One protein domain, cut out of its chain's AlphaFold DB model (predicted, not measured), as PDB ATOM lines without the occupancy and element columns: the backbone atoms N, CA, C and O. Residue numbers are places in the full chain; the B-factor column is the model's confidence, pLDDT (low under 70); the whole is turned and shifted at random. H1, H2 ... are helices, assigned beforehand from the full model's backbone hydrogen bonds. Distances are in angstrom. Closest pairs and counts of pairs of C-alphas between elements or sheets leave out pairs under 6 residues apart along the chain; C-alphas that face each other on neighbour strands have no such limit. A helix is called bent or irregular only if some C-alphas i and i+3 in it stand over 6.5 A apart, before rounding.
ATOM      1  N   MET A   4       2.106 -57.995 -31.730       93.88
ATOM      2  CA  MET A   4       3.019 -56.852 -31.804       93.88
ATOM      3  C   MET A   4       2.241 -55.539 -31.858       93.88
ATOM      4  O   MET A   4       2.581 -54.585 -31.154       93.88
ATOM      5  N   GLU A   5       1.179 -55.503 -32.662       93.50
ATOM      6  CA  GLU A   5       0.278 -54.356 -32.767       93.50
ATOM      7  C   GLU A   5      -0.405 -54.063 -31.424       93.50
ATOM      8  O   GLU A   5      -0.471 -52.904 -31.005       93.50
ATOM      9  N   LEU A   6      -0.851 -55.106 -30.708       93.62
ATOM     10  CA  LEU A   6      -1.448 -54.964 -29.379       93.62
ATOM     11  C   LEU A   6      -0.460 -54.379 -28.363       93.62
ATOM     12  O   LEU A   6      -0.806 -53.449 -27.634       93.62
ATOM     13  N   GLU A   7       0.772 -54.892 -28.307       93.94
ATOM     14  CA  GLU A   7       1.783 -54.380 -27.376       93.94
ATOM     15  C   GLU A   7       2.110 -52.905 -27.660       93.94
ATOM     16  O   GLU A   7       2.178 -52.090 -26.734       93.94
ATOM     17  N   ALA A   8       2.266 -52.536 -28.935       93.88
ATOM     18  CA  ALA A   8       2.501 -51.152 -29.334       93.88
ATOM     19  C   ALA A   8       1.328 -50.239 -28.946       93.88
ATOM     20  O   ALA A   8       1.540 -49.133 -28.439       93.88
ATOM     21  N   LEU A   9       0.089 -50.703 -29.139       92.38
ATOM     22  CA  LEU A   9      -1.109 -49.971 -28.749       92.38
ATOM     23  C   LEU A   9      -1.164 -49.726 -27.239       92.38
ATOM     24  O   LEU A   9      -1.332 -48.585 -26.813       92.38
ATOM     25  N   LEU A  10      -0.967 -50.773 -26.437       92.44
ATOM     26  CA  LEU A  10      -0.997 -50.685 -24.978       92.44
ATOM     27  C   LEU A  10       0.086 -49.746 -24.436       92.44
ATOM     28  O   LEU A  10      -0.184 -48.961 -23.528       92.44
ATOM     29  N   ARG A  11       1.289 -49.755 -25.024       92.75
ATOM     30  CA  ARG A  11       2.351 -48.802 -24.663       92.75
ATOM     31  C   ARG A  11       1.958 -47.358 -24.972       92.75
ATOM     32  O   ARG A  11       2.156 -46.490 -24.127       92.75
ATOM     33  N   ARG A  12       1.373 -47.091 -26.148       90.50
ATOM     34  CA  ARG A  12       0.872 -45.745 -26.504       90.50
ATOM     35  C   ARG A  12      -0.245 -45.282 -25.569       90.50
ATOM     36  O   ARG A  12      -0.291 -44.108 -25.225       90.50
ATOM     37  N   ALA A  13      -1.096 -46.206 -25.132       86.88
ATOM     38  CA  ALA A  13      -2.168 -45.955 -24.173       86.88
ATOM     39  C   ALA A  13      -1.690 -45.892 -22.708       86.88
ATOM     40  O   ALA A  13      -2.517 -45.814 -21.803       86.88
ATOM     41  N   ASN A  14      -0.373 -45.934 -22.458       87.94
ATOM     42  CA  ASN A  14       0.216 -45.911 -21.118       87.94
ATOM     43  C   ASN A  14      -0.351 -47.011 -20.191       87.94
ATOM     44  O   ASN A  14      -0.672 -46.775 -19.022       87.94
ATOM     45  N   ALA A  15      -0.519 -48.221 -20.733       88.25
ATOM     46  CA  ALA A  15      -0.918 -49.396 -19.966       88.25
ATOM     47  C   ALA A  15       0.086 -49.697 -18.842       88.25
ATOM     48  O   ALA A  15       1.276 -49.414 -18.959       88.25
ATOM     49  N   SER A  16      -0.392 -50.309 -17.753       89.56
ATOM     50  CA  SER A  16       0.482 -50.723 -16.655       89.56
ATOM     51  C   SER A  16       1.436 -51.831 -17.093       89.56
ATOM     52  O   SER A  16       1.086 -52.667 -17.929       89.56
ATOM     53  N   ASP A  17       2.597 -51.897 -16.442       92.06
ATOM     54  CA  ASP A  17       3.583 -52.962 -16.659       92.06
ATOM     55  C   ASP A  17       2.983 -54.361 -16.469       92.06
ATOM     56  O   ASP A  17       3.331 -55.290 -17.192       92.06
ATOM     57  N   GLU A  18       2.042 -54.509 -15.533       91.75
ATOM     58  CA  GLU A  18       1.334 -55.768 -15.293       91.75
ATOM     59  C   GLU A  18       0.474 -56.188 -16.493       91.75
ATOM     60  O   GLU A  18       0.559 -57.334 -16.935       91.75
ATOM     61  N   LEU A  19      -0.293 -55.254 -17.068       91.19
ATOM     62  CA  LEU A  19      -1.105 -55.514 -18.257       91.19
ATOM     63  C   LEU A  19      -0.208 -55.850 -19.456       91.19
ATOM     64  O   LEU A  19      -0.473 -56.825 -20.152       91.19
ATOM     65  N   LEU A  20       0.884 -55.104 -19.649       93.75
ATOM     66  CA  LEU A  20       1.863 -55.363 -20.712       93.75
ATOM     67  C   LEU A  20       2.549 -56.727 -20.563       93.75
ATOM     68  O   LEU A  20       2.789 -57.418 -21.553       93.75
ATOM     69  N   ALA A  21       2.895 -57.117 -19.335       94.50
ATOM     70  CA  ALA A  21       3.517 -58.407 -19.061       94.50
ATOM     71  C   ALA A  21       2.541 -59.561 -19.311       94.50
ATOM     72  O   ALA A  21       2.923 -60.555 -19.926       94.50
ATOM     73  N   TRP A  22       1.291 -59.415 -18.867       94.56
ATOM     74  CA  TRP A  22       0.254 -60.422 -19.050       94.56
ATOM     75  C   TRP A  22      -0.168 -60.578 -20.518       94.56
ATOM     76  O   TRP A  22      -0.349 -61.702 -20.980       94.56
ATOM     77  N   SER A  23      -0.282 -59.482 -21.274       94.25
ATOM     78  CA  SER A  23      -0.739 -59.519 -22.670       94.25
ATOM     79  C   SER A  23       0.333 -59.972 -23.664       94.25
ATOM     80  O   SER A  23       0.067 -60.055 -24.863       94.25
ATOM     81  N   ARG A  24       1.570 -60.208 -23.211       94.75
ATOM     82  CA  ARG A  24       2.705 -60.490 -24.091       94.75
ATOM     83  C   ARG A  24       2.465 -61.757 -24.913       94.75
ATOM     84  O   ARG A  24       2.288 -62.840 -24.366       94.75
ATOM     85  N   GLY A  25       2.536 -61.616 -26.236       94.88
ATOM     86  CA  GLY A  25       2.342 -62.722 -27.177       94.88
ATOM     87  C   GLY A  25       0.878 -63.091 -27.435       94.88
ATOM     88  O   GLY A  25       0.641 -63.984 -28.242       94.88
ATOM     89  N   LEU A  26      -0.082 -62.408 -26.803       95.62
ATOM     90  CA  LEU A  26      -1.505 -62.573 -27.083       95.62
ATOM     91  C   LEU A  26      -1.936 -61.634 -28.210       95.62
ATOM     92  O   LEU A  26      -1.543 -60.469 -28.251       95.62
ATOM     93  N   THR A  27      -2.802 -62.111 -29.090       94.12
ATOM     94  CA  THR A  27      -3.595 -61.249 -29.974       94.12
ATOM     95  C   THR A  27      -4.643 -60.469 -29.174       94.12
ATOM     96  O   THR A  27      -4.998 -60.843 -28.053       94.12
ATOM     97  N   LEU A  28      -5.215 -59.408 -29.758       91.81
ATOM     98  CA  LEU A  28      -6.317 -58.667 -29.120       91.81
ATOM     99  C   LEU A  28      -7.495 -59.587 -28.764       91.81
ATOM    100  O   LEU A  28      -8.080 -59.455 -27.692       91.81
ATOM    101  N   ALA A  29      -7.830 -60.530 -29.648       90.75
ATOM    102  CA  ALA A  29      -8.914 -61.476 -29.414       90.75
ATOM    103  C   ALA A  29      -8.608 -62.396 -28.223       90.75
ATOM    104  O   ALA A  29      -9.463 -62.570 -27.356       90.75
ATOM    105  N   GLU A  30      -7.396 -62.942 -28.140       93.50
ATOM    106  CA  GLU A  30      -6.980 -63.792 -27.020       93.50
ATOM    107  C   GLU A  30      -6.943 -63.014 -25.703       93.50
ATOM    108  O   GLU A  30      -7.470 -63.498 -24.703       93.50
ATOM    109  N   ALA A  31      -6.411 -61.788 -25.702       93.69
ATOM    110  CA  ALA A  31      -6.429 -60.923 -24.527       93.69
ATOM    111  C   ALA A  31      -7.874 -60.605 -24.090       93.69
ATOM    112  O   ALA A  31      -8.238 -60.759 -22.924       93.69
ATOM    113  N   TRP A  32      -8.752 -60.243 -25.026       92.62
ATOM    114  CA  TRP A  32     -10.152 -59.953 -24.715       92.62
ATOM    115  C   TRP A  32     -10.876 -61.144 -24.072       92.62
ATOM    116  O   TRP A  32     -11.556 -60.995 -23.055       92.62
ATOM    117  N   HIS A  33     -10.711 -62.351 -24.614       91.31
ATOM    118  CA  HIS A  33     -11.397 -63.540 -24.101       91.31
ATOM    119  C   HIS A  33     -10.729 -64.112 -22.844       91.31
ATOM    120  O   HIS A  33     -11.422 -64.614 -21.963       91.31
ATOM    121  N   GLY A  34      -9.403 -64.000 -22.735       90.75
ATOM    122  CA  GLY A  34      -8.611 -64.564 -21.643       90.75
ATOM    123  C   GLY A  34      -8.453 -63.667 -20.413       90.75
ATOM    124  O   GLY A  34      -8.016 -64.163 -19.377       90.75
ATOM    125  N   SER A  35      -8.782 -62.369 -20.489       92.75
ATOM    126  CA  SER A  35      -8.578 -61.444 -19.359       92.75
ATOM    127  C   SER A  35      -9.356 -61.858 -18.099       92.75
ATOM    128  O   SER A  35     -10.585 -61.961 -18.136       92.75
ATOM    129  N   PRO A  36      -8.704 -62.035 -16.944       88.19
ATOM    130  CA  PRO A  36      -9.419 -62.247 -15.691       88.19
ATOM    131  C   PRO A  36      -9.991 -60.943 -15.114       88.19
ATOM    132  O   PRO A  36     -10.832 -61.001 -14.223       88.19
ATOM    133  N   SER A  37      -9.540 -59.785 -15.611       92.50
ATOM    134  CA  SER A  37      -9.791 -58.479 -15.003       92.50
ATOM    135  C   SER A  37     -10.674 -57.593 -15.873       92.50
ATOM    136  O   SER A  37     -10.396 -57.392 -17.063       92.50
ATOM    137  N   GLY A  38     -11.708 -57.015 -15.264       92.62
ATOM    138  CA  GLY A  38     -12.538 -55.986 -15.871       92.62
ATOM    139  C   GLY A  38     -11.746 -54.705 -16.110       92.62
ATOM    140  O   GLY A  38     -11.877 -54.102 -17.173       92.62
ATOM    141  N   ALA A  39     -10.852 -54.333 -15.187       89.75
ATOM    142  CA  ALA A  39      -9.978 -53.166 -15.344       89.75
ATOM    143  C   ALA A  39      -9.097 -53.270 -16.595       89.75
ATOM    144  O   ALA A  39      -8.947 -52.301 -17.345       89.75
ATOM    145  N   TRP A  40      -8.558 -54.458 -16.871       93.06
ATOM    146  CA  TRP A  40      -7.791 -54.694 -18.093       93.06
ATOM    147  C   TRP A  40      -8.668 -54.653 -19.345       93.06
ATOM    148  O   TRP A  40      -8.239 -54.098 -20.353       93.06
ATOM    149  N   LEU A  41      -9.901 -55.168 -19.285       94.25
ATOM    150  CA  LEU A  41     -10.839 -55.097 -20.411       94.25
ATOM    151  C   LEU A  41     -11.254 -53.661 -20.739       94.25
ATOM    152  O   LEU A  41     -11.263 -53.306 -21.913       94.25
ATOM    153  N   ILE A  42     -11.534 -52.821 -19.734       93.38
ATOM    154  CA  ILE A  42     -11.808 -51.392 -19.949       93.38
ATOM    155  C   ILE A  42     -10.607 -50.726 -20.618       93.38
ATOM    156  O   ILE A  42     -10.777 -50.054 -21.630       93.38
ATOM    157  N   ARG A  43      -9.385 -50.970 -20.126       91.31
ATOM    158  CA  ARG A  43      -8.172 -50.408 -20.741       91.31
ATOM    159  C   ARG A  43      -7.988 -50.862 -22.184       91.31
ATOM    160  O   ARG A  43      -7.718 -50.027 -23.043       91.31
ATOM    161  N   LEU A  44      -8.180 -52.150 -22.466       92.44
ATOM    162  CA  LEU A  44      -8.138 -52.680 -23.830       92.44
ATOM    163  C   LEU A  44      -9.182 -51.997 -24.721       92.44
ATOM    164  O   LEU A  44      -8.823 -51.502 -25.784       92.44
ATOM    165  N   ALA A  45     -10.435 -51.905 -24.269       92.56
ATOM    166  CA  ALA A  45     -11.524 -51.257 -25.002       92.56
ATOM    167  C   ALA A  45     -11.246 -49.768 -25.273       92.56
ATOM    168  O   ALA A  45     -11.436 -49.298 -26.393       92.56
ATOM    169  N   THR A  46     -10.736 -49.029 -24.282       91.69
ATOM    170  CA  THR A  46     -10.333 -47.626 -24.474       91.69
ATOM    171  C   THR A  46      -9.171 -47.497 -25.453       91.69
ATOM    172  O   THR A  46      -9.189 -46.618 -26.307       91.69
ATOM    173  N   ALA A  47      -8.180 -48.390 -25.373       89.81
ATOM    174  CA  ALA A  47      -6.985 -48.324 -26.203       89.81
ATOM    175  C   ALA A  47      -7.300 -48.586 -27.679       89.81
ATOM    176  O   ALA A  47      -6.716 -47.943 -28.544       89.81
ATOM    177  N   VAL A  48      -8.240 -49.489 -27.978       89.62
ATOM    178  CA  VAL A  48      -8.681 -49.754 -29.361       89.62
ATOM    179  C   VAL A  48      -9.651 -48.699 -29.902       89.62
ATOM    180  O   VAL A  48     -10.069 -48.809 -31.051       89.62
ATOM    181  N   GLY A  49     -10.014 -47.692 -29.100       88.88
ATOM    182  CA  GLY A  49     -10.920 -46.622 -29.514       88.88
ATOM    183  C   GLY A  49     -12.378 -47.063 -29.624       88.88
ATOM    184  O   GLY A  49     -13.083 -46.616 -30.528       88.88
ATOM    185  N   LEU A  50     -12.838 -47.956 -28.736       90.25
ATOM    186  CA  LEU A  50     -14.245 -48.354 -28.693       90.25
ATOM    187  C   LEU A  50     -15.156 -47.134 -28.484       90.25
ATOM    188  O   LEU A  50     -14.811 -46.197 -27.762       90.25
ATOM    189  N   GLU A  51     -16.345 -47.172 -29.087       90.75
ATOM    190  CA  GLU A  51     -17.341 -46.113 -28.951       90.75
ATOM    191  C   GLU A  51     -17.645 -45.821 -27.471       90.75
ATOM    192  O   GLU A  51     -18.012 -46.711 -26.693       90.75
ATOM    193  N   ARG A  52     -17.469 -44.556 -27.072       93.31
ATOM    194  CA  ARG A  52     -17.468 -44.162 -25.657       93.31
ATOM    195  C   ARG A  52     -18.764 -44.515 -24.947       93.31
ATOM    196  O   ARG A  52     -18.710 -44.944 -23.796       93.31
ATOM    197  N   ARG A  53     -19.927 -44.373 -25.594       92.75
ATOM    198  CA  ARG A  53     -21.200 -44.652 -24.917       92.75
ATOM    199  C   ARG A  53     -21.416 -46.142 -24.692       92.75
ATOM    200  O   ARG A  53     -21.965 -46.498 -23.652       92.75
ATOM    201  N   LEU A  54     -20.945 -47.011 -25.589       92.50
ATOM    202  CA  LEU A  54     -20.944 -48.460 -25.352       92.50
ATOM    203  C   LEU A  54     -20.083 -48.815 -24.142       92.50
ATOM    204  O   LEU A  54     -20.539 -49.539 -23.253       92.50
ATOM    205  N   LEU A  55     -18.872 -48.257 -24.063       94.69
ATOM    206  CA  LEU A  55     -17.995 -48.483 -22.917       94.69
ATOM    207  C   LEU A  55     -18.627 -47.983 -21.612       94.69
ATOM    208  O   LEU A  55     -18.658 -48.711 -20.620       94.69
ATOM    209  N   LEU A  56     -19.170 -46.764 -21.617       96.69
ATOM    210  CA  LEU A  56     -19.832 -46.180 -20.451       96.69
ATOM    211  C   LEU A  56     -21.065 -46.980 -20.037       96.69
ATOM    212  O   LEU A  56     -21.315 -47.116 -18.846       96.69
ATOM    213  N   ARG A  57     -21.806 -47.568 -20.981       95.81
ATOM    214  CA  ARG A  57     -22.925 -48.464 -20.672       95.81
ATOM    215  C   ARG A  57     -22.469 -49.710 -19.914       95.81
ATOM    216  O   ARG A  57     -23.099 -50.063 -18.918       95.81
ATOM    217  N   ALA A  58     -21.389 -50.353 -20.358       95.69
ATOM    218  CA  ALA A  58     -20.809 -51.494 -19.650       95.69
ATOM    219  C   ALA A  58     -20.310 -51.086 -18.253       95.69
ATOM    220  O   ALA A  58     -20.576 -51.767 -17.264       95.69
ATOM    221  N   LEU A  59     -19.647 -49.932 -18.158       97.25
ATOM    222  CA  LEU A  59     -19.122 -49.413 -16.899       97.25
ATOM    223  C   LEU A  59     -20.229 -49.011 -15.914       97.25
ATOM    224  O   LEU A  59     -20.103 -49.300 -14.727       97.25
ATOM    225  N   CYS A  60     -21.336 -48.430 -16.390       97.81
ATOM    226  CA  CYS A  60     -22.519 -48.160 -15.571       97.81
ATOM    227  C   CYS A  60     -23.024 -49.435 -14.894       97.81
ATOM    228  O   CYS A  60     -23.328 -49.408 -13.707       97.81
ATOM    229  N   ALA A  61     -23.072 -50.559 -15.617       96.38
ATOM    230  CA  ALA A  61     -23.500 -51.831 -15.044       96.38
ATOM    231  C   ALA A  61     -22.547 -52.310 -13.932       96.38
ATOM    232  O   ALA A  61     -23.013 -52.736 -12.878       96.38
ATOM    233  N   CYS A  62     -21.229 -52.182 -14.119       96.94
ATOM    234  CA  CYS A  62     -20.243 -52.511 -13.081       96.94
ATOM    235  C   CYS A  62     -20.366 -51.604 -11.845       96.94
ATOM    236  O   CYS A  62     -20.404 -52.096 -10.719       96.94
ATOM    237  N   VAL A  63     -20.470 -50.285 -12.042       97.19
ATOM    238  CA  VAL A  63     -20.630 -49.316 -10.944       97.19
ATOM    239  C   VAL A  63     -21.951 -49.543 -10.211       97.19
ATOM    240  O   VAL A  63     -21.983 -49.511  -8.982       97.19
ATOM    241  N   ARG A  64     -23.032 -49.864 -10.932       96.81
ATOM    242  CA  ARG A  64     -24.333 -50.173 -10.333       96.81
ATOM    243  C   ARG A  64     -24.235 -51.319  -9.327       96.81
ATOM    244  O   ARG A  64     -24.747 -51.164  -8.219       96.81
ATOM    245  N   LEU A  65     -23.524 -52.399  -9.669       94.25
ATOM    246  CA  LEU A  65     -23.299 -53.535  -8.763       94.25
ATOM    247  C   LEU A  65     -22.605 -53.116  -7.458       94.25
ATOM    248  O   LEU A  65     -22.987 -53.580  -6.389       94.25
ATOM    249  N   ALA A  66     -21.622 -52.213  -7.527       91.69
ATOM    250  CA  ALA A  66     -20.944 -51.700  -6.335       91.69
ATOM    251  C   ALA A  66     -21.851 -50.777  -5.495       91.69
ATOM    252  O   ALA A  66     -21.802 -50.790  -4.265       91.69
ATOM    253  N   THR A  67     -22.706 -49.981  -6.144       90.44
ATOM    254  CA  THR A  67     -23.555 -48.986  -5.460       90.44
ATOM    255  C   THR A  67     -24.790 -49.561  -4.768       90.44
ATOM    256  O   THR A  67     -25.241 -48.957  -3.795       90.44
ATOM    257  N   GLU A  68     -25.320 -50.707  -5.223       84.25
ATOM    258  CA  GLU A  68     -26.595 -51.295  -4.752       84.25
ATOM    259  C   GLU A  68     -26.676 -51.413  -3.224       84.25
ATOM    260  O   GLU A  68     -27.734 -51.234  -2.621       84.25
ATOM    261  N   HIS A  69     -25.534 -51.656  -2.588       75.00
ATOM    262  CA  HIS A  69     -25.442 -51.821  -1.144       75.00
ATOM    263  C   HIS A  69     -24.644 -50.713  -0.452       75.00
ATOM    264  O   HIS A  69     -24.886 -50.434   0.724       75.00
ATOM    265  N   ALA A  70     -23.713 -50.080  -1.168       79.44
ATOM    266  CA  ALA A  70     -22.820 -49.072  -0.610       79.44
ATOM    267  C   ALA A  70     -23.527 -47.732  -0.351       79.44
ATOM    268  O   ALA A  70     -23.176 -47.036   0.591       79.44
ATOM    269  N   LEU A  71     -24.553 -47.379  -1.134       85.00
ATOM    270  CA  LEU A  71     -25.264 -46.096  -1.008       85.00
ATOM    271  C   LEU A  71     -26.590 -46.210  -0.233       85.00
ATOM    272  O   LEU A  71     -27.523 -45.434  -0.445       85.00
ATOM    273  N   THR A  72     -26.700 -47.196   0.658       84.25
ATOM    274  CA  THR A  72     -27.894 -47.396   1.489       84.25
ATOM    275  C   THR A  72     -27.868 -46.512   2.741       84.25
ATOM    276  O   THR A  72     -26.814 -46.242   3.313       84.25
ATOM    277  N   LYS A  73     -29.044 -46.062   3.199       86.38
ATOM    278  CA  LYS A  73     -29.176 -45.341   4.477       86.38
ATOM    279  C   LYS A  73     -29.199 -46.364   5.615       86.38
ATOM    280  O   LYS A  73     -30.109 -47.191   5.671       86.38
ATOM    281  N   ALA A  74     -28.222 -46.301   6.516       88.00
ATOM    282  CA  ALA A  74     -28.081 -47.228   7.637       88.00
ATOM    283  C   ALA A  74     -27.916 -46.470   8.970       88.00
ATOM    284  O   ALA A  74     -27.211 -45.462   9.010       88.00
ATOM    285  N   PRO A  75     -28.538 -46.924  10.077       89.12
ATOM    286  CA  PRO A  75     -28.366 -46.285  11.381       89.12
ATOM    287  C   PRO A  75     -26.897 -46.254  11.818       89.12
ATOM    288  O   PRO A  75     -26.204 -47.263  11.725       89.12
ATOM    289  N   GLY A  76     -26.448 -45.112  12.344       90.19
ATOM    290  CA  GLY A  76     -25.069 -44.933  12.812       90.19
ATOM    291  C   GLY A  76     -24.060 -44.576  11.717       90.19
ATOM    292  O   GLY A  76     -22.890 -44.392  12.040       90.19
ATOM    293  N   TYR A  77     -24.512 -44.438  10.468       93.38
ATOM    294  CA  TYR A  77     -23.709 -43.977   9.342       93.38
ATOM    295  C   TYR A  77     -24.301 -42.705   8.730       93.38
ATOM    296  O   TYR A  77     -25.523 -42.547   8.669       93.38
ATOM    297  N   GLU A  78     -23.433 -41.817   8.257       92.75
ATOM    298  CA  GLU A  78     -23.822 -40.653   7.466       92.75
ATOM    299  C   GLU A  78     -24.183 -41.105   6.038       92.75
ATOM    300  O   GLU A  78     -23.474 -41.932   5.453       92.75
ATOM    301  N   PRO A  79     -25.292 -40.622   5.453       91.81
ATOM    302  CA  PRO A  79     -25.591 -40.876   4.052       91.81
ATOM    303  C   PRO A  79     -24.665 -40.070   3.132       91.81
ATOM    304  O   PRO A  79     -24.331 -38.921   3.401       91.81
ATOM    305  N   VAL A  80     -24.323 -40.648   1.981       91.19
ATOM    306  CA  VAL A  80     -23.818 -39.862   0.844       91.19
ATOM    307  C   VAL A  80     -24.978 -39.047   0.265       91.19
ATOM    308  O   VAL A  80     -26.127 -39.495   0.312       91.19
ATOM    309  N   GLU A  81     -24.707 -37.854  -0.270       92.56
ATOM    310  CA  GLU A  81     -25.775 -37.009  -0.808       92.56
ATOM    311  C   GLU A  81     -26.516 -37.659  -1.982       92.56
ATOM    312  O   GLU A  81     -25.932 -38.339  -2.830       92.56
ATOM    313  N   ASP A  82     -27.818 -37.371  -2.072       93.06
ATOM    314  CA  ASP A  82     -28.716 -37.954  -3.072       93.06
ATOM    315  C   ASP A  82     -28.325 -37.570  -4.524       93.06
ATOM    316  O   ASP A  82     -28.755 -38.221  -5.475       93.06
ATOM    317  N   CYS A  83     -27.469 -36.559  -4.731       92.94
ATOM    318  CA  CYS A  83     -26.953 -36.207  -6.059       92.94
ATOM    319  C   CYS A  83     -26.087 -37.317  -6.684       92.94
ATOM    320  O   CYS A  83     -26.035 -37.432  -7.908       92.94
ATOM    321  N   VAL A  84     -25.458 -38.171  -5.870       95.94
ATOM    322  CA  VAL A  84     -24.638 -39.295  -6.338       95.94
ATOM    323  C   VAL A  84     -25.488 -40.358  -7.047       95.94
ATOM    324  O   VAL A  84     -25.253 -40.590  -8.235       95.94
ATOM    325  N   PRO A  85     -26.505 -40.987  -6.421       95.00
ATOM    326  CA  PRO A  85     -27.354 -41.943  -7.133       95.00
ATOM    327  C   PRO A  85     -28.075 -41.313  -8.338       95.00
ATOM    328  O   PRO A  85     -28.193 -41.969  -9.374       95.00
ATOM    329  N   LEU A  86     -28.464 -40.033  -8.256       96.25
ATOM    330  CA  LEU A  86     -29.056 -39.306  -9.386       96.25
ATOM    331  C   LEU A  86     -28.090 -39.166 -10.575       96.25
ATOM    332  O   LEU A  86     -28.511 -39.333 -11.720       96.25
ATOM    333  N   ALA A  87     -26.801 -38.909 -10.337       97.75
ATOM    334  CA  ALA A  87     -25.799 -38.828 -11.402       97.75
ATOM    335  C   ALA A  87     -25.608 -40.169 -12.127       97.75
ATOM    336  O   ALA A  87     -25.522 -40.199 -13.360       97.75
ATOM    337  N   LEU A  88     -25.613 -41.285 -11.389       97.81
ATOM    338  CA  LEU A  88     -25.565 -42.620 -11.991       97.81
ATOM    339  C   LEU A  88     -26.812 -42.891 -12.842       97.81
ATOM    340  O   LEU A  88     -26.692 -43.351 -13.975       97.81
ATOM    341  N   GLU A  89     -28.004 -42.579 -12.331       97.12
ATOM    342  CA  GLU A  89     -29.264 -42.742 -13.070       97.12
ATOM    343  C   GLU A  89     -29.312 -41.898 -14.347       97.12
ATOM    344  O   GLU A  89     -29.713 -42.401 -15.399       97.12
ATOM    345  N   ALA A  90     -28.875 -40.639 -14.282       97.69
ATOM    346  CA  ALA A  90     -28.804 -39.761 -15.444       97.69
ATOM    347  C   ALA A  90     -27.801 -40.277 -16.482       97.69
ATOM    348  O   ALA A  90     -28.133 -40.353 -17.667       97.69
ATOM    349  N   THR A  91     -26.610 -40.696 -16.042       98.06
ATOM    350  CA  THR A  91     -25.581 -41.265 -16.927       98.06
ATOM    351  C   THR A  91     -26.096 -42.529 -17.607       98.06
ATOM    352  O   THR A  91     -26.014 -42.652 -18.827       98.06
ATOM    353  N   GLU A  92     -26.711 -43.438 -16.849       97.56
ATOM    354  CA  GLU A  92     -27.329 -44.649 -17.381       97.56
ATOM    355  C   GLU A  92     -28.456 -44.358 -18.380       97.56
ATOM    356  O   GLU A  92     -28.599 -45.049 -19.393       97.56
ATOM    357  N   ALA A  93     -29.298 -43.369 -18.089       96.88
ATOM    358  CA  ALA A  93     -30.399 -43.008 -18.963       96.88
ATOM    359  C   ALA A  93     -29.891 -42.381 -20.266       96.88
ATOM    360  O   ALA A  93     -30.393 -42.733 -21.339       96.88
ATOM    361  N   TRP A  94     -28.868 -41.528 -20.174       96.50
ATOM    362  CA  TRP A  94     -28.197 -40.934 -21.321       96.50
ATOM    363  C   TRP A  94     -27.552 -42.002 -22.197       96.50
ATOM    364  O   TRP A  94     -27.910 -42.074 -23.364       96.50
ATOM    365  N   VAL A  95     -26.707 -42.898 -21.661       95.75
ATOM    366  CA  VAL A  95     -26.049 -43.943 -22.480       95.75
ATOM    367  C   VAL A  95     -27.042 -44.906 -23.140       95.75
ATOM    368  O   VAL A  95     -26.715 -45.489 -24.172       95.75
ATOM    369  N   ARG A  96     -28.258 -45.051 -22.591       94.06
ATOM    370  CA  ARG A  96     -29.362 -45.849 -23.159       94.06
ATOM    371  C   ARG A  96     -30.246 -45.097 -24.167       94.06
ATOM    372  O   ARG A  96     -31.228 -45.682 -24.614       94.06
ATOM    373  N   ASP A  97     -29.940 -43.841 -24.501       92.62
ATOM    374  CA  ASP A  97     -30.787 -42.975 -25.344       92.62
ATOM    375  C   ASP A  97     -32.229 -42.859 -24.821       92.62
ATOM    376  O   ASP A  97     -33.206 -42.894 -25.572       92.62
ATOM    377  N   THR A  98     -32.380 -42.739 -23.500       93.19
ATOM    378  CA  THR A  98     -33.704 -42.593 -22.889       93.19
ATOM    379  C   THR A  98     -34.328 -41.257 -23.317       93.19
ATOM    380  O   THR A  98     -33.697 -40.213 -23.133       93.19
ATOM    381  N   PRO A  99     -35.568 -41.234 -23.844       90.88
ATOM    382  CA  PRO A  99     -36.207 -39.995 -24.276       90.88
ATOM    383  C   PRO A  99     -36.263 -38.937 -23.166       90.88
ATOM    384  O   PRO A  99     -36.671 -39.227 -22.042       90.88
ATOM    385  N   GLY A 100     -35.872 -37.702 -23.493       86.94
ATOM    386  CA  GLY A 100     -35.876 -36.572 -22.557       86.94
ATOM    387  C   GLY A 100     -34.696 -36.530 -21.580       86.94
ATOM    388  O   GLY A 100     -34.651 -35.627 -20.751       86.94
ATOM    389  N   ARG A 101     -33.744 -37.466 -21.679       88.81
ATOM    390  CA  ARG A 101     -32.511 -37.495 -20.881       88.81
ATOM    391  C   ARG A 101     -31.335 -37.121 -21.776       88.81
ATOM    392  O   ARG A 101     -31.111 -37.752 -22.806       88.81
ATOM    393  N   GLY A 102     -30.628 -36.055 -21.413       90.31
ATOM    394  CA  GLY A 102     -29.621 -35.421 -22.263       90.31
ATOM    395  C   GLY A 102     -28.258 -35.302 -21.595       90.31
ATOM    396  O   GLY A 102     -28.125 -35.443 -20.383       90.31
ATOM    397  N   HIS A 103     -27.246 -34.998 -22.408       93.06
ATOM    398  CA  HIS A 103     -25.871 -34.792 -21.942       93.06
ATOM    399  C   HIS A 103     -25.745 -33.621 -20.953       93.06
ATOM    400  O   HIS A 103     -24.991 -33.717 -19.987       93.06
ATOM    401  N   ASP A 104     -26.553 -32.570 -21.118       94.25
ATOM    402  CA  ASP A 104     -26.594 -31.422 -20.198       94.25
ATOM    403  C   ASP A 104     -26.970 -31.830 -18.765       94.25
ATOM    404  O   ASP A 104     -26.401 -31.328 -17.796       94.25
ATOM    405  N   GLU A 105     -27.909 -32.772 -18.620       95.06
ATOM    406  CA  GLU A 105     -28.312 -33.295 -17.313       95.06
ATOM    407  C   GLU A 105     -27.173 -34.092 -16.664       95.06
ATOM    408  O   GLU A 105     -26.876 -33.893 -15.484       95.06
ATOM    409  N   VAL A 106     -26.500 -34.945 -17.444       96.44
ATOM    410  CA  VAL A 106     -25.324 -35.697 -16.982       96.44
ATOM    411  C   VAL A 106     -24.233 -34.739 -16.518       96.44
ATOM    412  O   VAL A 106     -23.705 -34.907 -15.423       96.44
ATOM    413  N   SER A 107     -23.951 -33.693 -17.295       96.19
ATOM    414  CA  SER A 107     -22.927 -32.694 -16.974       96.19
ATOM    415  C   SER A 107     -23.220 -31.948 -15.672       96.19
ATOM    416  O   SER A 107     -22.332 -31.789 -14.831       96.19
ATOM    417  N   ALA A 108     -24.470 -31.526 -15.465       95.50
ATOM    418  CA  ALA A 108     -24.871 -30.837 -14.243       95.50
ATOM    419  C   ALA A 108     -24.743 -31.735 -12.999       95.50
ATOM    420  O   ALA A 108     -24.254 -31.288 -11.957       95.50
ATOM    421  N   LEU A 109     -25.157 -33.001 -13.105       97.38
ATOM    422  CA  LEU A 109     -25.099 -33.959 -12.001       97.38
ATOM    423  C   LEU A 109     -23.685 -34.494 -11.751       97.38
ATOM    424  O   LEU A 109     -23.331 -34.725 -10.597       97.38
ATOM    425  N   ALA A 110     -22.846 -34.628 -12.782       97.31
ATOM    426  CA  ALA A 110     -21.459 -35.069 -12.647       97.31
ATOM    427  C   ALA A 110     -20.653 -34.132 -11.735       97.31
ATOM    428  O   ALA A 110     -19.952 -34.595 -10.834       97.31
ATOM    429  N   ALA A 111     -20.810 -32.815 -11.908       95.62
ATOM    430  CA  ALA A 111     -20.151 -31.822 -11.061       95.62
ATOM    431  C   ALA A 111     -20.610 -31.910  -9.594       95.62
ATOM    432  O   ALA A 111     -19.785 -31.851  -8.680       95.62
ATOM    433  N   GLN A 112     -21.915 -32.091  -9.361       97.50
ATOM    434  CA  GLN A 112     -22.474 -32.228  -8.011       97.50
ATOM    435  C   GLN A 112     -22.017 -33.523  -7.336       97.50
ATOM    436  O   GLN A 112     -21.538 -33.483  -6.204       97.50
ATOM    437  N   ALA A 113     -22.090 -34.653  -8.044       97.50
ATOM    438  CA  ALA A 113     -21.629 -35.942  -7.541       97.50
ATOM    439  C   ALA A 113     -20.124 -35.926  -7.250       97.50
ATOM    440  O   ALA A 113     -19.699 -36.449  -6.224       97.50
ATOM    441  N   SER A 114     -19.314 -35.277  -8.095       97.62
ATOM    442  CA  SER A 114     -17.879 -35.114  -7.845       97.62
ATOM    443  C   SER A 114     -17.596 -34.281  -6.600       97.62
ATOM    444  O   SER A 114     -16.732 -34.663  -5.809       97.62
ATOM    445  N   HIS A 115     -18.321 -33.179  -6.397       97.44
ATOM    446  CA  HIS A 115     -18.192 -32.386  -5.180       97.44
ATOM    447  C   HIS A 115     -18.606 -33.186  -3.940       97.44
ATOM    448  O   HIS A 115     -17.862 -33.222  -2.965       97.44
ATOM    449  N   SER A 116     -19.749 -33.874  -3.994       96.56
ATOM    450  CA  SER A 116     -20.248 -34.691  -2.886       96.56
ATOM    451  C   SER A 116     -19.297 -35.837  -2.533       96.56
ATOM    452  O   SER A 116     -18.961 -36.007  -1.365       96.56
ATOM    453  N   ALA A 117     -18.789 -36.568  -3.530       97.38
ATOM    454  CA  ALA A 117     -17.818 -37.639  -3.320       97.38
ATOM    455  C   ALA A 117     -16.525 -37.120  -2.673       97.38
ATOM    456  O   ALA A 117     -16.011 -37.740  -1.747       97.38
ATOM    457  N   TYR A 118     -16.032 -35.954  -3.107       97.31
ATOM    458  CA  TYR A 118     -14.867 -35.307  -2.498       97.31
ATOM    459  C   TYR A 118     -15.117 -34.888  -1.042       97.31
ATOM    460  O   TYR A 118     -14.261 -35.089  -0.181       97.31
ATOM    461  N   VAL A 119     -16.286 -34.313  -0.749       97.56
ATOM    462  CA  VAL A 119     -16.664 -33.941   0.622       97.56
ATOM    463  C   VAL A 119     -16.772 -35.186   1.503       97.56
ATOM    464  O   VAL A 119     -16.229 -35.180   2.605       97.56
ATOM    465  N   ALA A 120     -17.407 -36.257   1.021       96.25
ATOM    466  CA  ALA A 120     -17.521 -37.518   1.751       96.25
ATOM    467  C   ALA A 120     -16.143 -38.130   2.061       96.25
ATOM    468  O   ALA A 120     -15.895 -38.495   3.205       96.25
ATOM    469  N   ASP A 121     -15.225 -38.145   1.089       97.06
ATOM    470  CA  ASP A 121     -13.833 -38.592   1.271       97.06
ATOM    471  C   ASP A 121     -13.094 -37.761   2.331       97.06
ATOM    472  O   ASP A 121     -12.461 -38.300   3.240       97.06
ATOM    473  N   CYS A 122     -13.251 -36.434   2.299       97.25
ATOM    474  CA  CYS A 122     -12.672 -35.564   3.319       97.25
ATOM    475  C   CYS A 122     -13.269 -35.820   4.712       97.25
ATOM    476  O   CYS A 122     -12.541 -35.825   5.705       97.25
ATOM    477  N   LEU A 123     -14.584 -36.019   4.805       96.69
ATOM    478  CA  LEU A 123     -15.267 -36.283   6.070       96.69
ATOM    479  C   LEU A 123     -14.881 -37.648   6.651       96.69
ATOM    480  O   LEU A 123     -14.643 -37.743   7.856       96.69
ATOM    481  N   GLU A 124     -14.770 -38.682   5.818       95.38
ATOM    482  CA  GLU A 124     -14.310 -40.011   6.228       95.38
ATOM    483  C   GLU A 124     -12.845 -39.963   6.692       95.38
ATOM    484  O   GLU A 124     -12.521 -40.380   7.808       95.38
ATOM    485  N   GLY A 125     -11.959 -39.390   5.870       94.50
ATOM    486  CA  GLY A 125     -10.518 -39.386   6.114       94.50
ATOM    487  C   GLY A 125     -10.063 -38.440   7.228       94.50
ATOM    488  O   GLY A 125      -9.243 -38.825   8.062       94.50
ATOM    489  N   TYR A 126     -10.577 -37.205   7.261       95.38
ATOM    490  CA  TYR A 126     -10.114 -36.165   8.192       95.38
ATOM    491  C   TYR A 126     -11.016 -35.972   9.405       95.38
ATOM    492  O   TYR A 126     -10.530 -35.603  10.474       95.38
ATOM    493  N   CYS A 127     -12.323 -36.177   9.248       94.88
ATOM    494  CA  CYS A 127     -13.287 -35.978  10.329       94.88
ATOM    495  C   CYS A 127     -13.744 -37.294  10.967       94.88
ATOM    496  O   CYS A 127     -14.471 -37.250  11.958       94.88
ATOM    497  N   HIS A 128     -13.307 -38.441  10.433       93.19
ATOM    498  CA  HIS A 128     -13.697 -39.775  10.891       93.19
ATOM    499  C   HIS A 128     -15.218 -39.955  10.965       93.19
ATOM    500  O   HIS A 128     -15.731 -40.656  11.842       93.19
ATOM    501  N   VAL A 129     -15.945 -39.298  10.056       94.56
ATOM    502  CA  VAL A 129     -17.388 -39.490   9.918       94.56
ATOM    503  C   VAL A 129     -17.618 -40.923   9.439       94.56
ATOM    504  O   VAL A 129     -17.025 -41.328   8.437       94.56
ATOM    505  N   PRO A 130     -18.444 -41.713  10.141       95.00
ATOM    506  CA  PRO A 130     -18.692 -43.083   9.740       95.00
ATOM    507  C   PRO A 130     -19.611 -43.096   8.519       95.00
ATOM    508  O   PRO A 130     -20.778 -42.722   8.612       95.00
ATOM    509  N   PHE A 131     -19.112 -43.598   7.396       95.00
ATOM    510  CA  PHE A 131     -19.929 -43.985   6.248       95.00
ATOM    511  C   PHE A 131     -20.067 -45.506   6.190       95.00
ATOM    512  O   PHE A 131     -19.251 -46.241   6.755       95.00
ATOM    513  N   VAL A 132     -21.120 -45.992   5.525       94.88
ATOM    514  CA  VAL A 132     -21.255 -47.429   5.251       94.88
ATOM    515  C   VAL A 132     -19.981 -47.900   4.533       94.88
ATOM    516  O   VAL A 132     -19.537 -47.210   3.611       94.88
ATOM    517  N   PRO A 133     -19.373 -49.041   4.912       93.81
ATOM    518  CA  PRO A 133     -18.158 -49.518   4.259       93.81
ATOM    519  C   PRO A 133     -18.307 -49.565   2.734       93.81
ATOM    520  O   PRO A 133     -19.223 -50.196   2.205       93.81
ATOM    521  N   GLY A 134     -17.416 -48.862   2.035       94.88
ATOM    522  CA  GLY A 134     -17.427 -48.744   0.577       94.88
ATOM    523  C   GLY A 134     -18.307 -47.629   0.003       94.88
ATOM    524  O   GLY A 134     -18.227 -47.392  -1.199       94.88
ATOM    525  N   ALA A 135     -19.098 -46.910   0.807       96.12
ATOM    526  CA  ALA A 135     -19.971 -45.828   0.335       96.12
ATOM    527  C   ALA A 135     -19.197 -44.685  -0.327       96.12
ATOM    528  O   ALA A 135     -19.572 -44.237  -1.409       96.12
ATOM    529  N   VAL A 136     -18.092 -44.251   0.288       96.88
ATOM    530  CA  VAL A 136     -17.235 -43.185  -0.252       96.88
ATOM    531  C   VAL A 136     -16.616 -43.615  -1.581       96.88
ATOM    532  O   VAL A 136     -16.747 -42.913  -2.579       96.88
ATOM    533  N   HIS A 137     -16.042 -44.819  -1.647       97.25
ATOM    534  CA  HIS A 137     -15.512 -45.370  -2.898       97.25
ATOM    535  C   HIS A 137     -16.590 -45.526  -3.980       97.25
ATOM    536  O   HIS A 137     -16.352 -45.186  -5.135       97.25
ATOM    537  N   ALA A 138     -17.800 -45.965  -3.626       97.62
ATOM    538  CA  ALA A 138     -18.909 -46.052  -4.570       97.62
ATOM    539  C   ALA A 138     -19.320 -44.664  -5.090       97.62
ATOM    540  O   ALA A 138     -19.595 -44.507  -6.280       97.62
ATOM    541  N   ALA A 139     -19.312 -43.643  -4.229       98.00
ATOM    542  CA  ALA A 139     -19.578 -42.264  -4.622       98.00
ATOM    543  C   ALA A 139     -18.512 -41.725  -5.584       98.00
ATOM    544  O   ALA A 139     -18.846 -41.124  -6.605       98.00
ATOM    545  N   ILE A 140     -17.234 -41.996  -5.301       98.44
ATOM    546  CA  ILE A 140     -16.116 -41.631  -6.176       98.44
ATOM    547  C   ILE A 140     -16.231 -42.349  -7.528       98.44
ATOM    548  O   ILE A 140     -16.080 -41.707  -8.569       98.44
ATOM    549  N   ALA A 141     -16.570 -43.641  -7.535       98.31
ATOM    550  CA  ALA A 141     -16.775 -44.413  -8.760       98.31
ATOM    551  C   ALA A 141     -17.870 -43.799  -9.647       98.31
ATOM    552  O   ALA A 141     -17.677 -43.615 -10.850       98.31
ATOM    553  N   VAL A 142     -19.006 -43.421  -9.048       98.50
ATOM    554  CA  VAL A 142     -20.104 -42.739  -9.750       98.50
ATOM    555  C   VAL A 142     -19.679 -41.369 -10.271       98.50
ATOM    556  O   VAL A 142     -19.979 -41.032 -11.419       98.50
ATOM    557  N   ALA A 143     -18.964 -40.584  -9.463       98.31
ATOM    558  CA  ALA A 143     -18.465 -39.279  -9.872       98.31
ATOM    559  C   ALA A 143     -17.528 -39.392 -11.081       98.31
ATOM    560  O   ALA A 143     -17.725 -38.703 -12.079       98.31
ATOM    561  N   GLN A 144     -16.548 -40.294 -11.036       98.44
ATOM    562  CA  GLN A 144     -15.596 -40.499 -12.128       98.44
ATOM    563  C   GLN A 144     -16.273 -41.028 -13.396       98.44
ATOM    564  O   GLN A 144     -15.967 -40.551 -14.486       98.44
ATOM    565  N   LEU A 145     -17.231 -41.953 -13.266       98.44
ATOM    566  CA  LEU A 145     -18.050 -42.432 -14.382       98.44
ATOM    567  C   LEU A 145     -18.838 -41.285 -15.037       98.44
ATOM    568  O   LEU A 145     -18.834 -41.147 -16.259       98.44
ATOM    569  N   SER A 146     -19.493 -40.451 -14.230       98.12
ATOM    570  CA  SER A 146     -20.306 -39.332 -14.725       98.12
ATOM    571  C   SER A 146     -19.430 -38.247 -15.364       98.12
ATOM    572  O   SER A 146     -19.773 -37.690 -16.404       98.12
ATOM    573  N   MET A 147     -18.246 -37.993 -14.800       98.19
ATOM    574  CA  MET A 147     -17.245 -37.105 -15.398       98.19
ATOM    575  C   MET A 147     -16.697 -37.671 -16.712       98.19
ATOM    576  O   MET A 147     -16.520 -36.917 -17.664       98.19
ATOM    577  N   ALA A 148     -16.490 -38.990 -16.815       97.88
ATOM    578  CA  ALA A 148     -16.064 -39.630 -18.059       97.88
ATOM    579  C   ALA A 148     -17.089 -39.422 -19.187       97.88
ATOM    580  O   ALA A 148     -16.704 -39.219 -20.334       97.88
ATOM    581  N   ALA A 149     -18.387 -39.409 -18.872       97.12
ATOM    582  CA  ALA A 149     -19.441 -39.093 -19.841       97.12
ATOM    583  C   ALA A 149     -19.362 -37.658 -20.397       97.12
ATOM    584  O   ALA A 149     -19.880 -37.383 -21.480       97.12
ATOM    585  N   CYS A 150     -18.701 -36.752 -19.677       96.69
ATOM    586  CA  CYS A 150     -18.549 -35.344 -20.043       96.69
ATOM    587  C   CYS A 150     -17.182 -35.025 -20.660       96.69
ATOM    588  O   CYS A 150     -16.962 -33.905 -21.110       96.69
ATOM    589  N   GLU A 151     -16.253 -35.979 -20.663       96.88
ATOM    590  CA  GLU A 151     -14.887 -35.742 -21.101       96.88
ATOM    591  C   GLU A 151     -14.742 -35.947 -22.610       96.88
ATOM    592  O   GLU A 151     -15.134 -36.977 -23.163       96.88
ATOM    593  N   GLU A 152     -14.126 -34.970 -23.275       93.62
ATOM    594  CA  GLU A 152     -13.913 -34.958 -24.721       93.62
ATOM    595  C   GLU A 152     -12.546 -35.527 -25.120       93.62
ATOM    596  O   GLU A 152     -12.405 -36.062 -26.219       93.62
ATOM    597  N   ARG A 153     -11.547 -35.479 -24.236       94.31
ATOM    598  CA  ARG A 153     -10.176 -35.932 -24.493       94.31
ATOM    599  C   ARG A 153     -10.041 -37.427 -24.215       94.31
ATOM    600  O   ARG A 153     -10.267 -37.871 -23.093       94.31
ATOM    601  N   ASP A 154      -9.568 -38.189 -25.203       90.38
ATOM    602  CA  ASP A 154      -9.424 -39.653 -25.096       90.38
ATOM    603  C   ASP A 154      -8.588 -40.093 -23.888       90.38
ATOM    604  O   ASP A 154      -8.947 -41.035 -23.183       90.38
ATOM    605  N   ALA A 155      -7.486 -39.387 -23.619       90.44
ATOM    606  CA  ALA A 155      -6.593 -39.715 -22.513       90.44
ATOM    607  C   ALA A 155      -7.281 -39.570 -21.147       90.44
ATOM    608  O   ALA A 155      -7.141 -40.441 -20.291       90.44
ATOM    609  N   GLU A 156      -8.045 -38.495 -20.946       94.88
ATOM    610  CA  GLU A 156      -8.727 -38.258 -19.673       94.88
ATOM    611  C   GLU A 156      -9.953 -39.171 -19.533       94.88
ATOM    612  O   GLU A 156     -10.185 -39.732 -18.465       94.88
ATOM    613  N   PHE A 157     -10.666 -39.440 -20.630       95.56
ATOM    614  CA  PHE A 157     -11.729 -40.442 -20.666       95.56
ATOM    615  C   PHE A 157     -11.226 -41.830 -20.229       95.56
ATOM    616  O   PHE A 157     -11.843 -42.489 -19.388       95.56
ATOM    617  N   ALA A 158     -10.075 -42.266 -20.748       91.94
ATOM    618  CA  ALA A 158      -9.465 -43.539 -20.371       91.94
ATOM    619  C   ALA A 158      -9.051 -43.575 -18.888       91.94
ATOM    620  O   ALA A 158      -9.229 -44.591 -18.212       91.94
ATOM    621  N   VAL A 159      -8.541 -42.461 -18.352       93.88
ATOM    622  CA  VAL A 159      -8.195 -42.343 -16.927       93.88
ATOM    623  C   VAL A 159      -9.443 -42.425 -16.052       93.88
ATOM    624  O   VAL A 159      -9.459 -43.197 -15.093       93.88
ATOM    625  N   LEU A 160     -10.490 -41.663 -16.373       97.12
ATOM    626  CA  LEU A 160     -11.711 -41.605 -15.573       97.12
ATOM    627  C   LEU A 160     -12.461 -42.939 -15.581       97.12
ATOM    628  O   LEU A 160     -12.882 -43.401 -14.526       97.12
ATOM    629  N   THR A 161     -12.566 -43.605 -16.734       97.00
ATOM    630  CA  THR A 161     -13.210 -44.927 -16.829       97.00
ATOM    631  C   THR A 161     -12.445 -46.005 -16.058       97.00
ATOM    632  O   THR A 161     -13.057 -46.813 -15.358       97.00
ATOM    633  N   ALA A 162     -11.109 -46.003 -16.131       93.81
ATOM    634  CA  ALA A 162     -10.281 -46.936 -15.372       93.81
ATOM    635  C   ALA A 162     -10.371 -46.698 -13.858       93.81
ATOM    636  O   ALA A 162     -10.465 -47.662 -13.099       93.81
ATOM    637  N   ARG A 163     -10.353 -45.434 -13.418       96.06
ATOM    638  CA  ARG A 163     -10.515 -45.093 -11.999       96.06
ATOM    639  C   ARG A 163     -11.905 -45.461 -11.495       96.06
ATOM    640  O   ARG A 163     -11.995 -46.077 -10.441       96.06
ATOM    641  N   ALA A 164     -12.953 -45.195 -12.276       97.94
ATOM    642  CA  ALA A 164     -14.323 -45.483 -11.862       97.94
ATOM    643  C   ALA A 164     -14.513 -46.973 -11.564       97.94
ATOM    644  O   ALA A 164     -15.172 -47.340 -10.593       97.94
ATOM    645  N   LEU A 165     -13.894 -47.840 -12.373       96.69
ATOM    646  CA  LEU A 165     -13.894 -49.268 -12.093       96.69
ATOM    647  C   LEU A 165     -13.033 -49.613 -10.870       96.69
ATOM    648  O   LEU A 165     -13.497 -50.377 -10.034       96.69
ATOM    649  N   ASP A 166     -11.829 -49.051 -10.721       95.19
ATOM    650  CA  ASP A 166     -10.982 -49.292  -9.539       95.19
ATOM    651  C   ASP A 166     -11.692 -48.902  -8.232       95.19
ATOM    652  O   ASP A 166     -11.709 -49.680  -7.280       95.19
ATOM    653  N   ASP A 167     -12.356 -47.746  -8.197       96.69
ATOM    654  CA  ASP A 167     -13.135 -47.300  -7.043       96.69
ATOM    655  C   ASP A 167     -14.383 -48.172  -6.816       96.69
ATOM    656  O   ASP A 167     -14.721 -48.463  -5.669       96.69
ATOM    657  N   ALA A 168     -15.011 -48.714  -7.866       96.62
ATOM    658  CA  ALA A 168     -16.063 -49.722  -7.706       96.62
ATOM    659  C   ALA A 168     -15.521 -51.031  -7.095       96.62
ATOM    660  O   ALA A 168     -16.161 -51.616  -6.218       96.62
ATOM    661  N   LEU A 169     -14.323 -51.479  -7.499       94.69
ATOM    662  CA  LEU A 169     -13.658 -52.641  -6.896       94.69
ATOM    663  C   LEU A 169     -13.311 -52.385  -5.421       94.69
ATOM    664  O   LEU A 169     -13.485 -53.271  -4.581       94.69
ATOM    665  N   ARG A 170     -12.831 -51.177  -5.097       94.06
ATOM    666  CA  ARG A 170     -12.538 -50.757  -3.718       94.06
ATOM    667  C   ARG A 170     -13.796 -50.725  -2.868       94.06
ATOM    668  O   ARG A 170     -13.764 -51.276  -1.769       94.06
ATOM    669  N   ALA A 171     -14.884 -50.160  -3.387       94.81
ATOM    670  CA  ALA A 171     -16.181 -50.138  -2.724       94.81
ATOM    671  C   ALA A 171     -16.634 -51.546  -2.333       94.81
ATOM    672  O   ALA A 171     -16.967 -51.776  -1.171       94.81
ATOM    673  N   GLU A 172     -16.562 -52.507  -3.258       93.81
ATOM    674  CA  GLU A 172     -16.920 -53.888  -2.936       93.81
ATOM    675  C   GLU A 172     -15.952 -54.495  -1.919       93.81
ATOM    676  O   GLU A 172     -16.386 -55.067  -0.925       93.81
ATOM    677  N   SER A 173     -14.638 -54.331  -2.097       91.75
ATOM    678  CA  SER A 173     -13.663 -54.873  -1.144       91.75
ATOM    679  C   SER A 173     -13.853 -54.332   0.278       91.75
ATOM    680  O   SER A 173     -13.761 -55.103   1.230       91.75
ATOM    681  N   ALA A 174     -14.173 -53.044   0.431       92.00
ATOM    682  CA  ALA A 174     -14.362 -52.391   1.724       92.00
ATOM    683  C   ALA A 174     -15.547 -52.986   2.499       92.00
ATOM    684  O   ALA A 174     -15.492 -53.089   3.722       92.00
ATOM    685  N   ARG A 175     -16.582 -53.466   1.797       89.12
ATOM    686  CA  ARG A 175     -17.716 -54.190   2.400       89.12
ATOM    687  C   ARG A 175     -17.332 -55.548   2.984       89.12
ATOM    688  O   ARG A 175     -18.082 -56.094   3.788       89.12
ATOM    689  N   HIS A 176     -16.187 -56.091   2.578       90.06
ATOM    690  CA  HIS A 176     -15.661 -57.380   3.022       90.06
ATOM    691  C   HIS A 176     -14.274 -57.222   3.652       90.06
ATOM    692  O   HIS A 176     -13.366 -58.000   3.348       90.06
ATOM    693  N   ASP A 177     -14.094 -56.186   4.478       89.62
ATOM    694  CA  ASP A 177     -12.861 -55.906   5.228       89.62
ATOM    695  C   ASP A 177     -11.599 -55.855   4.346       89.62
ATOM    696  O   ASP A 177     -10.528 -56.342   4.710       89.62
ATOM    697  N   TYR A 178     -11.731 -55.279   3.149       87.88
ATOM    698  CA  TYR A 178     -10.672 -55.173   2.141       87.88
ATOM    699  C   TYR A 178     -10.102 -56.533   1.700       87.88
ATOM    700  O   TYR A 178      -8.918 -56.668   1.369       87.88
ATOM    701  N   SER A 179     -10.952 -57.565   1.659       90.75
ATOM    702  CA  SER A 179     -10.575 -58.888   1.165       90.75
ATOM    703  C   SER A 179     -10.142 -58.843  -0.305       90.75
ATOM    704  O   SER A 179     -10.930 -58.562  -1.210       90.75
ATOM    705  N   ARG A 180      -8.879 -59.214  -0.558       89.81
ATOM    706  CA  ARG A 180      -8.327 -59.363  -1.918       89.81
ATOM    707  C   ARG A 180      -9.022 -60.455  -2.724       89.81
ATOM    708  O   ARG A 180      -9.073 -60.365  -3.945       89.81
ATOM    709  N   GLU A 181      -9.513 -61.497  -2.059       91.00
ATOM    710  CA  GLU A 181     -10.281 -62.562  -2.708       91.00
ATOM    711  C   GLU A 181     -11.601 -62.000  -3.235       91.00
ATOM    712  O   GLU A 181     -11.881 -62.114  -4.423       91.00
ATOM    713  N   ARG A 182     -12.339 -61.265  -2.394       90.69
ATOM    714  CA  ARG A 182     -13.588 -60.606  -2.803       90.69
ATOM    715  C   ARG A 182     -13.378 -59.571  -3.892       90.69
ATOM    716  O   ARG A 182     -14.168 -59.512  -4.826       90.69
ATOM    717  N   GLN A 183     -12.289 -58.812  -3.816       90.69
ATOM    718  CA  GLN A 183     -11.925 -57.877  -4.875       90.69
ATOM    719  C   GLN A 183     -11.710 -58.595  -6.218       90.69
ATOM    720  O   GLN A 183     -12.199 -58.124  -7.240       90.69
ATOM    721  N   ARG A 184     -11.025 -59.750  -6.229       91.69
ATOM    722  CA  ARG A 184     -10.811 -60.557  -7.446       91.69
ATOM    723  C   ARG A 184     -12.101 -61.181  -7.969       91.69
ATOM    724  O   ARG A 184     -12.325 -61.150  -9.175       91.69
ATOM    725  N   ASP A 185     -12.949 -61.714  -7.092       93.25
ATOM    726  CA  ASP A 185     -14.254 -62.276  -7.471       93.25
ATOM    727  C   ASP A 185     -15.154 -61.210  -8.109       93.25
ATOM    728  O   ASP A 185     -15.837 -61.451  -9.113       93.25
ATOM    729  N   PHE A 186     -15.138 -60.003  -7.542       94.56
ATOM    730  CA  PHE A 186     -15.895 -58.878  -8.064       94.56
ATOM    731  C   PHE A 186     -15.309 -58.344  -9.377       94.56
ATOM    732  O   PHE A 186     -16.067 -58.078 -10.308       94.56
ATOM    733  N   ASP A 187     -13.982 -58.273  -9.517       95.00
ATOM    734  CA  ASP A 187     -13.335 -57.904 -10.784       95.00
ATOM    735  C   ASP A 187     -13.630 -58.927 -11.892       95.00
ATOM    736  O   ASP A 187     -13.967 -58.550 -13.014       95.00
ATOM    737  N   ALA A 188     -13.635 -60.224 -11.571       94.19
ATOM    738  CA  ALA A 188     -14.061 -61.272 -12.498       94.19
ATOM    739  C   ALA A 188     -15.549 -61.138 -12.881       94.19
ATOM    740  O   ALA A 188     -15.928 -61.361 -14.035       94.19
ATOM    741  N   THR A 189     -16.399 -60.722 -11.936       95.38
ATOM    742  CA  THR A 189     -17.809 -60.408 -12.204       95.38
ATOM    743  C   THR A 189     -17.938 -59.213 -13.149       95.38
ATOM    744  O   THR A 189     -18.658 -59.306 -14.143       95.38
ATOM    745  N   CYS A 190     -17.187 -58.137 -12.911       96.12
ATOM    746  CA  CYS A 190     -17.124 -56.981 -13.802       96.12
ATOM    747  C   CYS A 190     -16.614 -57.377 -15.194       96.12
ATOM    748  O   CYS A 190     -17.193 -56.975 -16.200       96.12
ATOM    749  N   ALA A 191     -15.588 -58.228 -15.276       95.50
ATOM    750  CA  ALA A 191     -15.061 -58.726 -16.541       95.50
ATOM    751  C   ALA A 191     -16.129 -59.465 -17.360       95.50
ATOM    752  O   ALA A 191     -16.218 -59.296 -18.578       95.50
ATOM    753  N   ARG A 192     -16.964 -60.269 -16.694       94.62
ATOM    754  CA  ARG A 192     -18.103 -60.943 -17.324       94.62
ATOM    755  C   ARG A 192     -19.151 -59.941 -17.815       94.62
ATOM    756  O   ARG A 192     -19.523 -60.009 -18.980       94.62
ATOM    757  N   VAL A 193     -19.555 -58.983 -16.979       94.50
ATOM    758  CA  VAL A 193     -20.523 -57.930 -17.347       94.50
ATOM    759  C   VAL A 193     -20.045 -57.117 -18.550       94.50
ATOM    760  O   VAL A 193     -20.825 -56.850 -19.465       94.50
ATOM    761  N   ILE A 194     -18.760 -56.760 -18.589       95.00
ATOM    762  CA  ILE A 194     -18.159 -56.009 -19.697       95.00
ATOM    763  C   ILE A 194     -18.257 -56.803 -21.002       95.00
ATOM    764  O   ILE A 194     -18.700 -56.259 -22.009       95.00
ATOM    765  N   ARG A 195     -17.915 -58.095 -20.991       92.38
ATOM    766  CA  ARG A 195     -18.029 -58.958 -22.180       92.38
ATOM    767  C   ARG A 195     -19.468 -59.231 -22.606       92.38
ATOM    768  O   ARG A 195     -19.724 -59.392 -23.790       92.38
ATOM    769  N   GLU A 196     -20.395 -59.329 -21.660       90.25
ATOM    770  CA  GLU A 196     -21.822 -59.485 -21.965       90.25
ATOM    771  C   GLU A 196     -22.401 -58.195 -22.576       90.25
ATOM    772  O   GLU A 196     -23.295 -58.252 -23.420       90.25
ATOM    773  N   SER A 197     -21.871 -57.032 -22.177       87.62
ATOM    774  CA  SER A 197     -22.325 -55.713 -22.636       87.62
ATOM    775  C   SER A 197     -21.693 -55.269 -23.956       87.62
ATOM    776  O   SER A 197     -22.318 -54.514 -24.698       87.62
ATOM    777  N   LEU A 198     -20.466 -55.711 -24.237       88.31
ATOM    778  CA  LEU A 198     -19.683 -55.347 -25.417       88.31
ATOM    779  C   LEU A 198     -19.479 -56.585 -26.284       88.31
ATOM    780  O   LEU A 198     -18.847 -57.554 -25.855       88.31
ATOM    781  N   ARG A 199     -19.998 -56.577 -27.514       76.19
ATOM    782  CA  ARG A 199     -19.867 -57.744 -28.390       76.19
ATOM    783  C   ARG A 199     -18.412 -57.891 -28.816       76.19
ATOM    784  O   ARG A 199     -17.721 -56.912 -29.085       76.19
ATOM    785  N   ALA A 200     -17.952 -59.130 -28.974       64.56
ATOM    786  CA  ALA A 200     -16.629 -59.398 -29.547       64.56
ATOM    787  C   ALA A 200     -16.465 -58.790 -30.960       64.56
ATOM    788  O   ALA A 200     -15.360 -58.449 -31.373       64.56
ATOM    789  N   GLU A 201     -17.575 -58.621 -31.683       65.50
ATOM    790  CA  GLU A 201     -17.647 -57.966 -32.993       65.50
ATOM    791  C   GLU A 201     -17.287 -56.472 -32.921       65.50
ATOM    792  O   GLU A 201     -16.565 -55.986 -33.794       65.50
ATOM    793  N   ASP A 202     -17.688 -55.779 -31.847       70.44
ATOM    794  CA  ASP A 202     -17.383 -54.357 -31.621       70.44
ATOM    795  C   ASP A 202     -15.865 -54.142 -31.473       70.44
ATOM    796  O   ASP A 202     -15.304 -53.159 -31.954       70.44
ATOM    797  N   MET A 203     -15.171 -55.124 -30.885       68.75
ATOM    798  CA  MET A 203     -13.709 -55.139 -30.753       68.75
ATOM    799  C   MET A 203     -12.992 -55.515 -32.062       68.75
ATOM    800  O   MET A 203     -11.878 -55.058 -32.324       68.75
ATOM    801  N   ALA A 204     -13.606 -56.363 -32.894       59.41
ATOM    802  CA  ALA A 204     -12.997 -56.876 -34.122       59.41
ATOM    803  C   ALA A 204     -13.046 -55.869 -35.282       59.41
ATOM    804  O   ALA A 204     -12.088 -55.804 -36.062       59.41
ATOM    805  N   CYS A 205     -14.118 -55.073 -35.386       56.69
ATOM    806  CA  CYS A 205     -14.272 -54.049 -36.426       56.69
ATOM    807  C   CYS A 205     -13.176 -52.974 -36.362       56.69
ATOM    808  O   CYS A 205     -12.628 -52.611 -37.396       56.69
ATOM    809  N   LEU A 206     -12.775 -52.557 -35.159       58.03
ATOM    810  CA  LEU A 206     -11.771 -51.503 -34.955       58.03
ATOM    811  C   LEU A 206     -10.334 -51.968 -35.221       58.03
ATOM    812  O   LEU A 206      -9.451 -51.165 -35.503       58.03
ATOM    813  N   SER A 207     -10.091 -53.280 -35.203       52.00
ATOM    814  CA  SER A 207      -8.767 -53.850 -35.471       52.00
ATOM    815  C   SER A 207      -8.330 -53.793 -36.943       52.00
ATOM    816  O   SER A 207      -7.209 -54.206 -37.240       52.00
ATOM    817  N   ARG A 208      -9.209 -53.342 -37.853       49.03
ATOM    818  CA  ARG A 208      -8.957 -53.245 -39.303       49.03
ATOM    819  C   ARG A 208      -8.621 -51.831 -39.787       49.03
ATOM    820  O   ARG A 208      -8.089 -51.710 -40.883       49.03
TER     821      ARG A 208
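This is residues 4 to 208 of the 211 residues of an uncharacterized protein of Myxococcus stipitatus (strain DSM 14675 / JCM 12634 / Mx s8) (UniProt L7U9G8). Look for an up-and-down bundle of seven helices, H4 to H10, each running against the one before it: H5, H8 and H9 form a triangle in its middle, with H6 and H7 on one side and H4 and H10 on the other. The short helices H1, H2, H3 and H11 gather loosely toward one end of the longest axis, and residues 71 to 82, a long link, lie toward the other. The printed part has 205 residues with eleven named helices, H1 to H11 in chain order, and no named strand: all helix. It is compact, with a radius of gyration of the C-alphas of 16.9 A, and spans 53 by 41 by 26 A.

Start at H1, residues 4 to 12, which only just touches H2, residues 17 to 22, in a hairpin, with 3 pairs of C-alphas within 8 A, the closest Glu 7 and Leu 20 at 6.7 A. H3, residues 28 to 34, is close but not clearly touching to H4, residues 38 to 47; their closest C-alphas are Trp 32 and Leu 41, 6.5 A. Next find the hub, H5, residues 52 to 70, touching five helices; it has a kink of 31 degrees near residue 63 and is only just irregular, C-alphas 66 and 69 being 6.9 A apart. H6, residues 83 to 95, touches H5, closest at the C-alphas of Arg 53 and Val 95, 5.5 A. H7, residues 103 to 127, and H8, residues 135 to 150, form a hairpin at a shallow tilt of 30 degrees, with the C-alphas of Ser 114 and Ala 143 closest at 4.7 A. H9, residues 154 to 175, touches H8 at a shallow tilt of 18 degrees, opposite ways, closest at C-alphas 141 and 164, 4.1 A. H10, residues 180 to 197, touches H4 with residues 187 to 194 alone; the closest C-alphas, Gly 38 and Ala 191, are 3.8 A apart. H11, residues 200 to 206, and H10 meet only through their link; H7 and H10 are apart. Every O i to N i+4 pair is within hydrogen-bond range in H1, H2, H3, H4, H6, H9 and H10, against 13 of 15 in H5, 20 of 21 in H7, 11 of 12 in H8 and 2 of 3 in H11.

Find C-alpha 4 at (3.019, -56.852, -31.804), where H1 begins. From C-alpha 103 at (-25.871, -34.792, -21.942), H7 runs 34.7 A; H9 measures 32.2 A, H5 26.1 A and H10 25.3 A. H11 ends at C-alpha 206, (-11.771, -51.503, -34.955).

The C-alphas farthest apart, Gly 76 and Arg 208, are 55.2 A apart. The printed part has no cut, and H5 to H6 is the one long link. Mean pLDDT of the printed part is 92.1, but residues 200 to 201 and 203 to 208 are under 70.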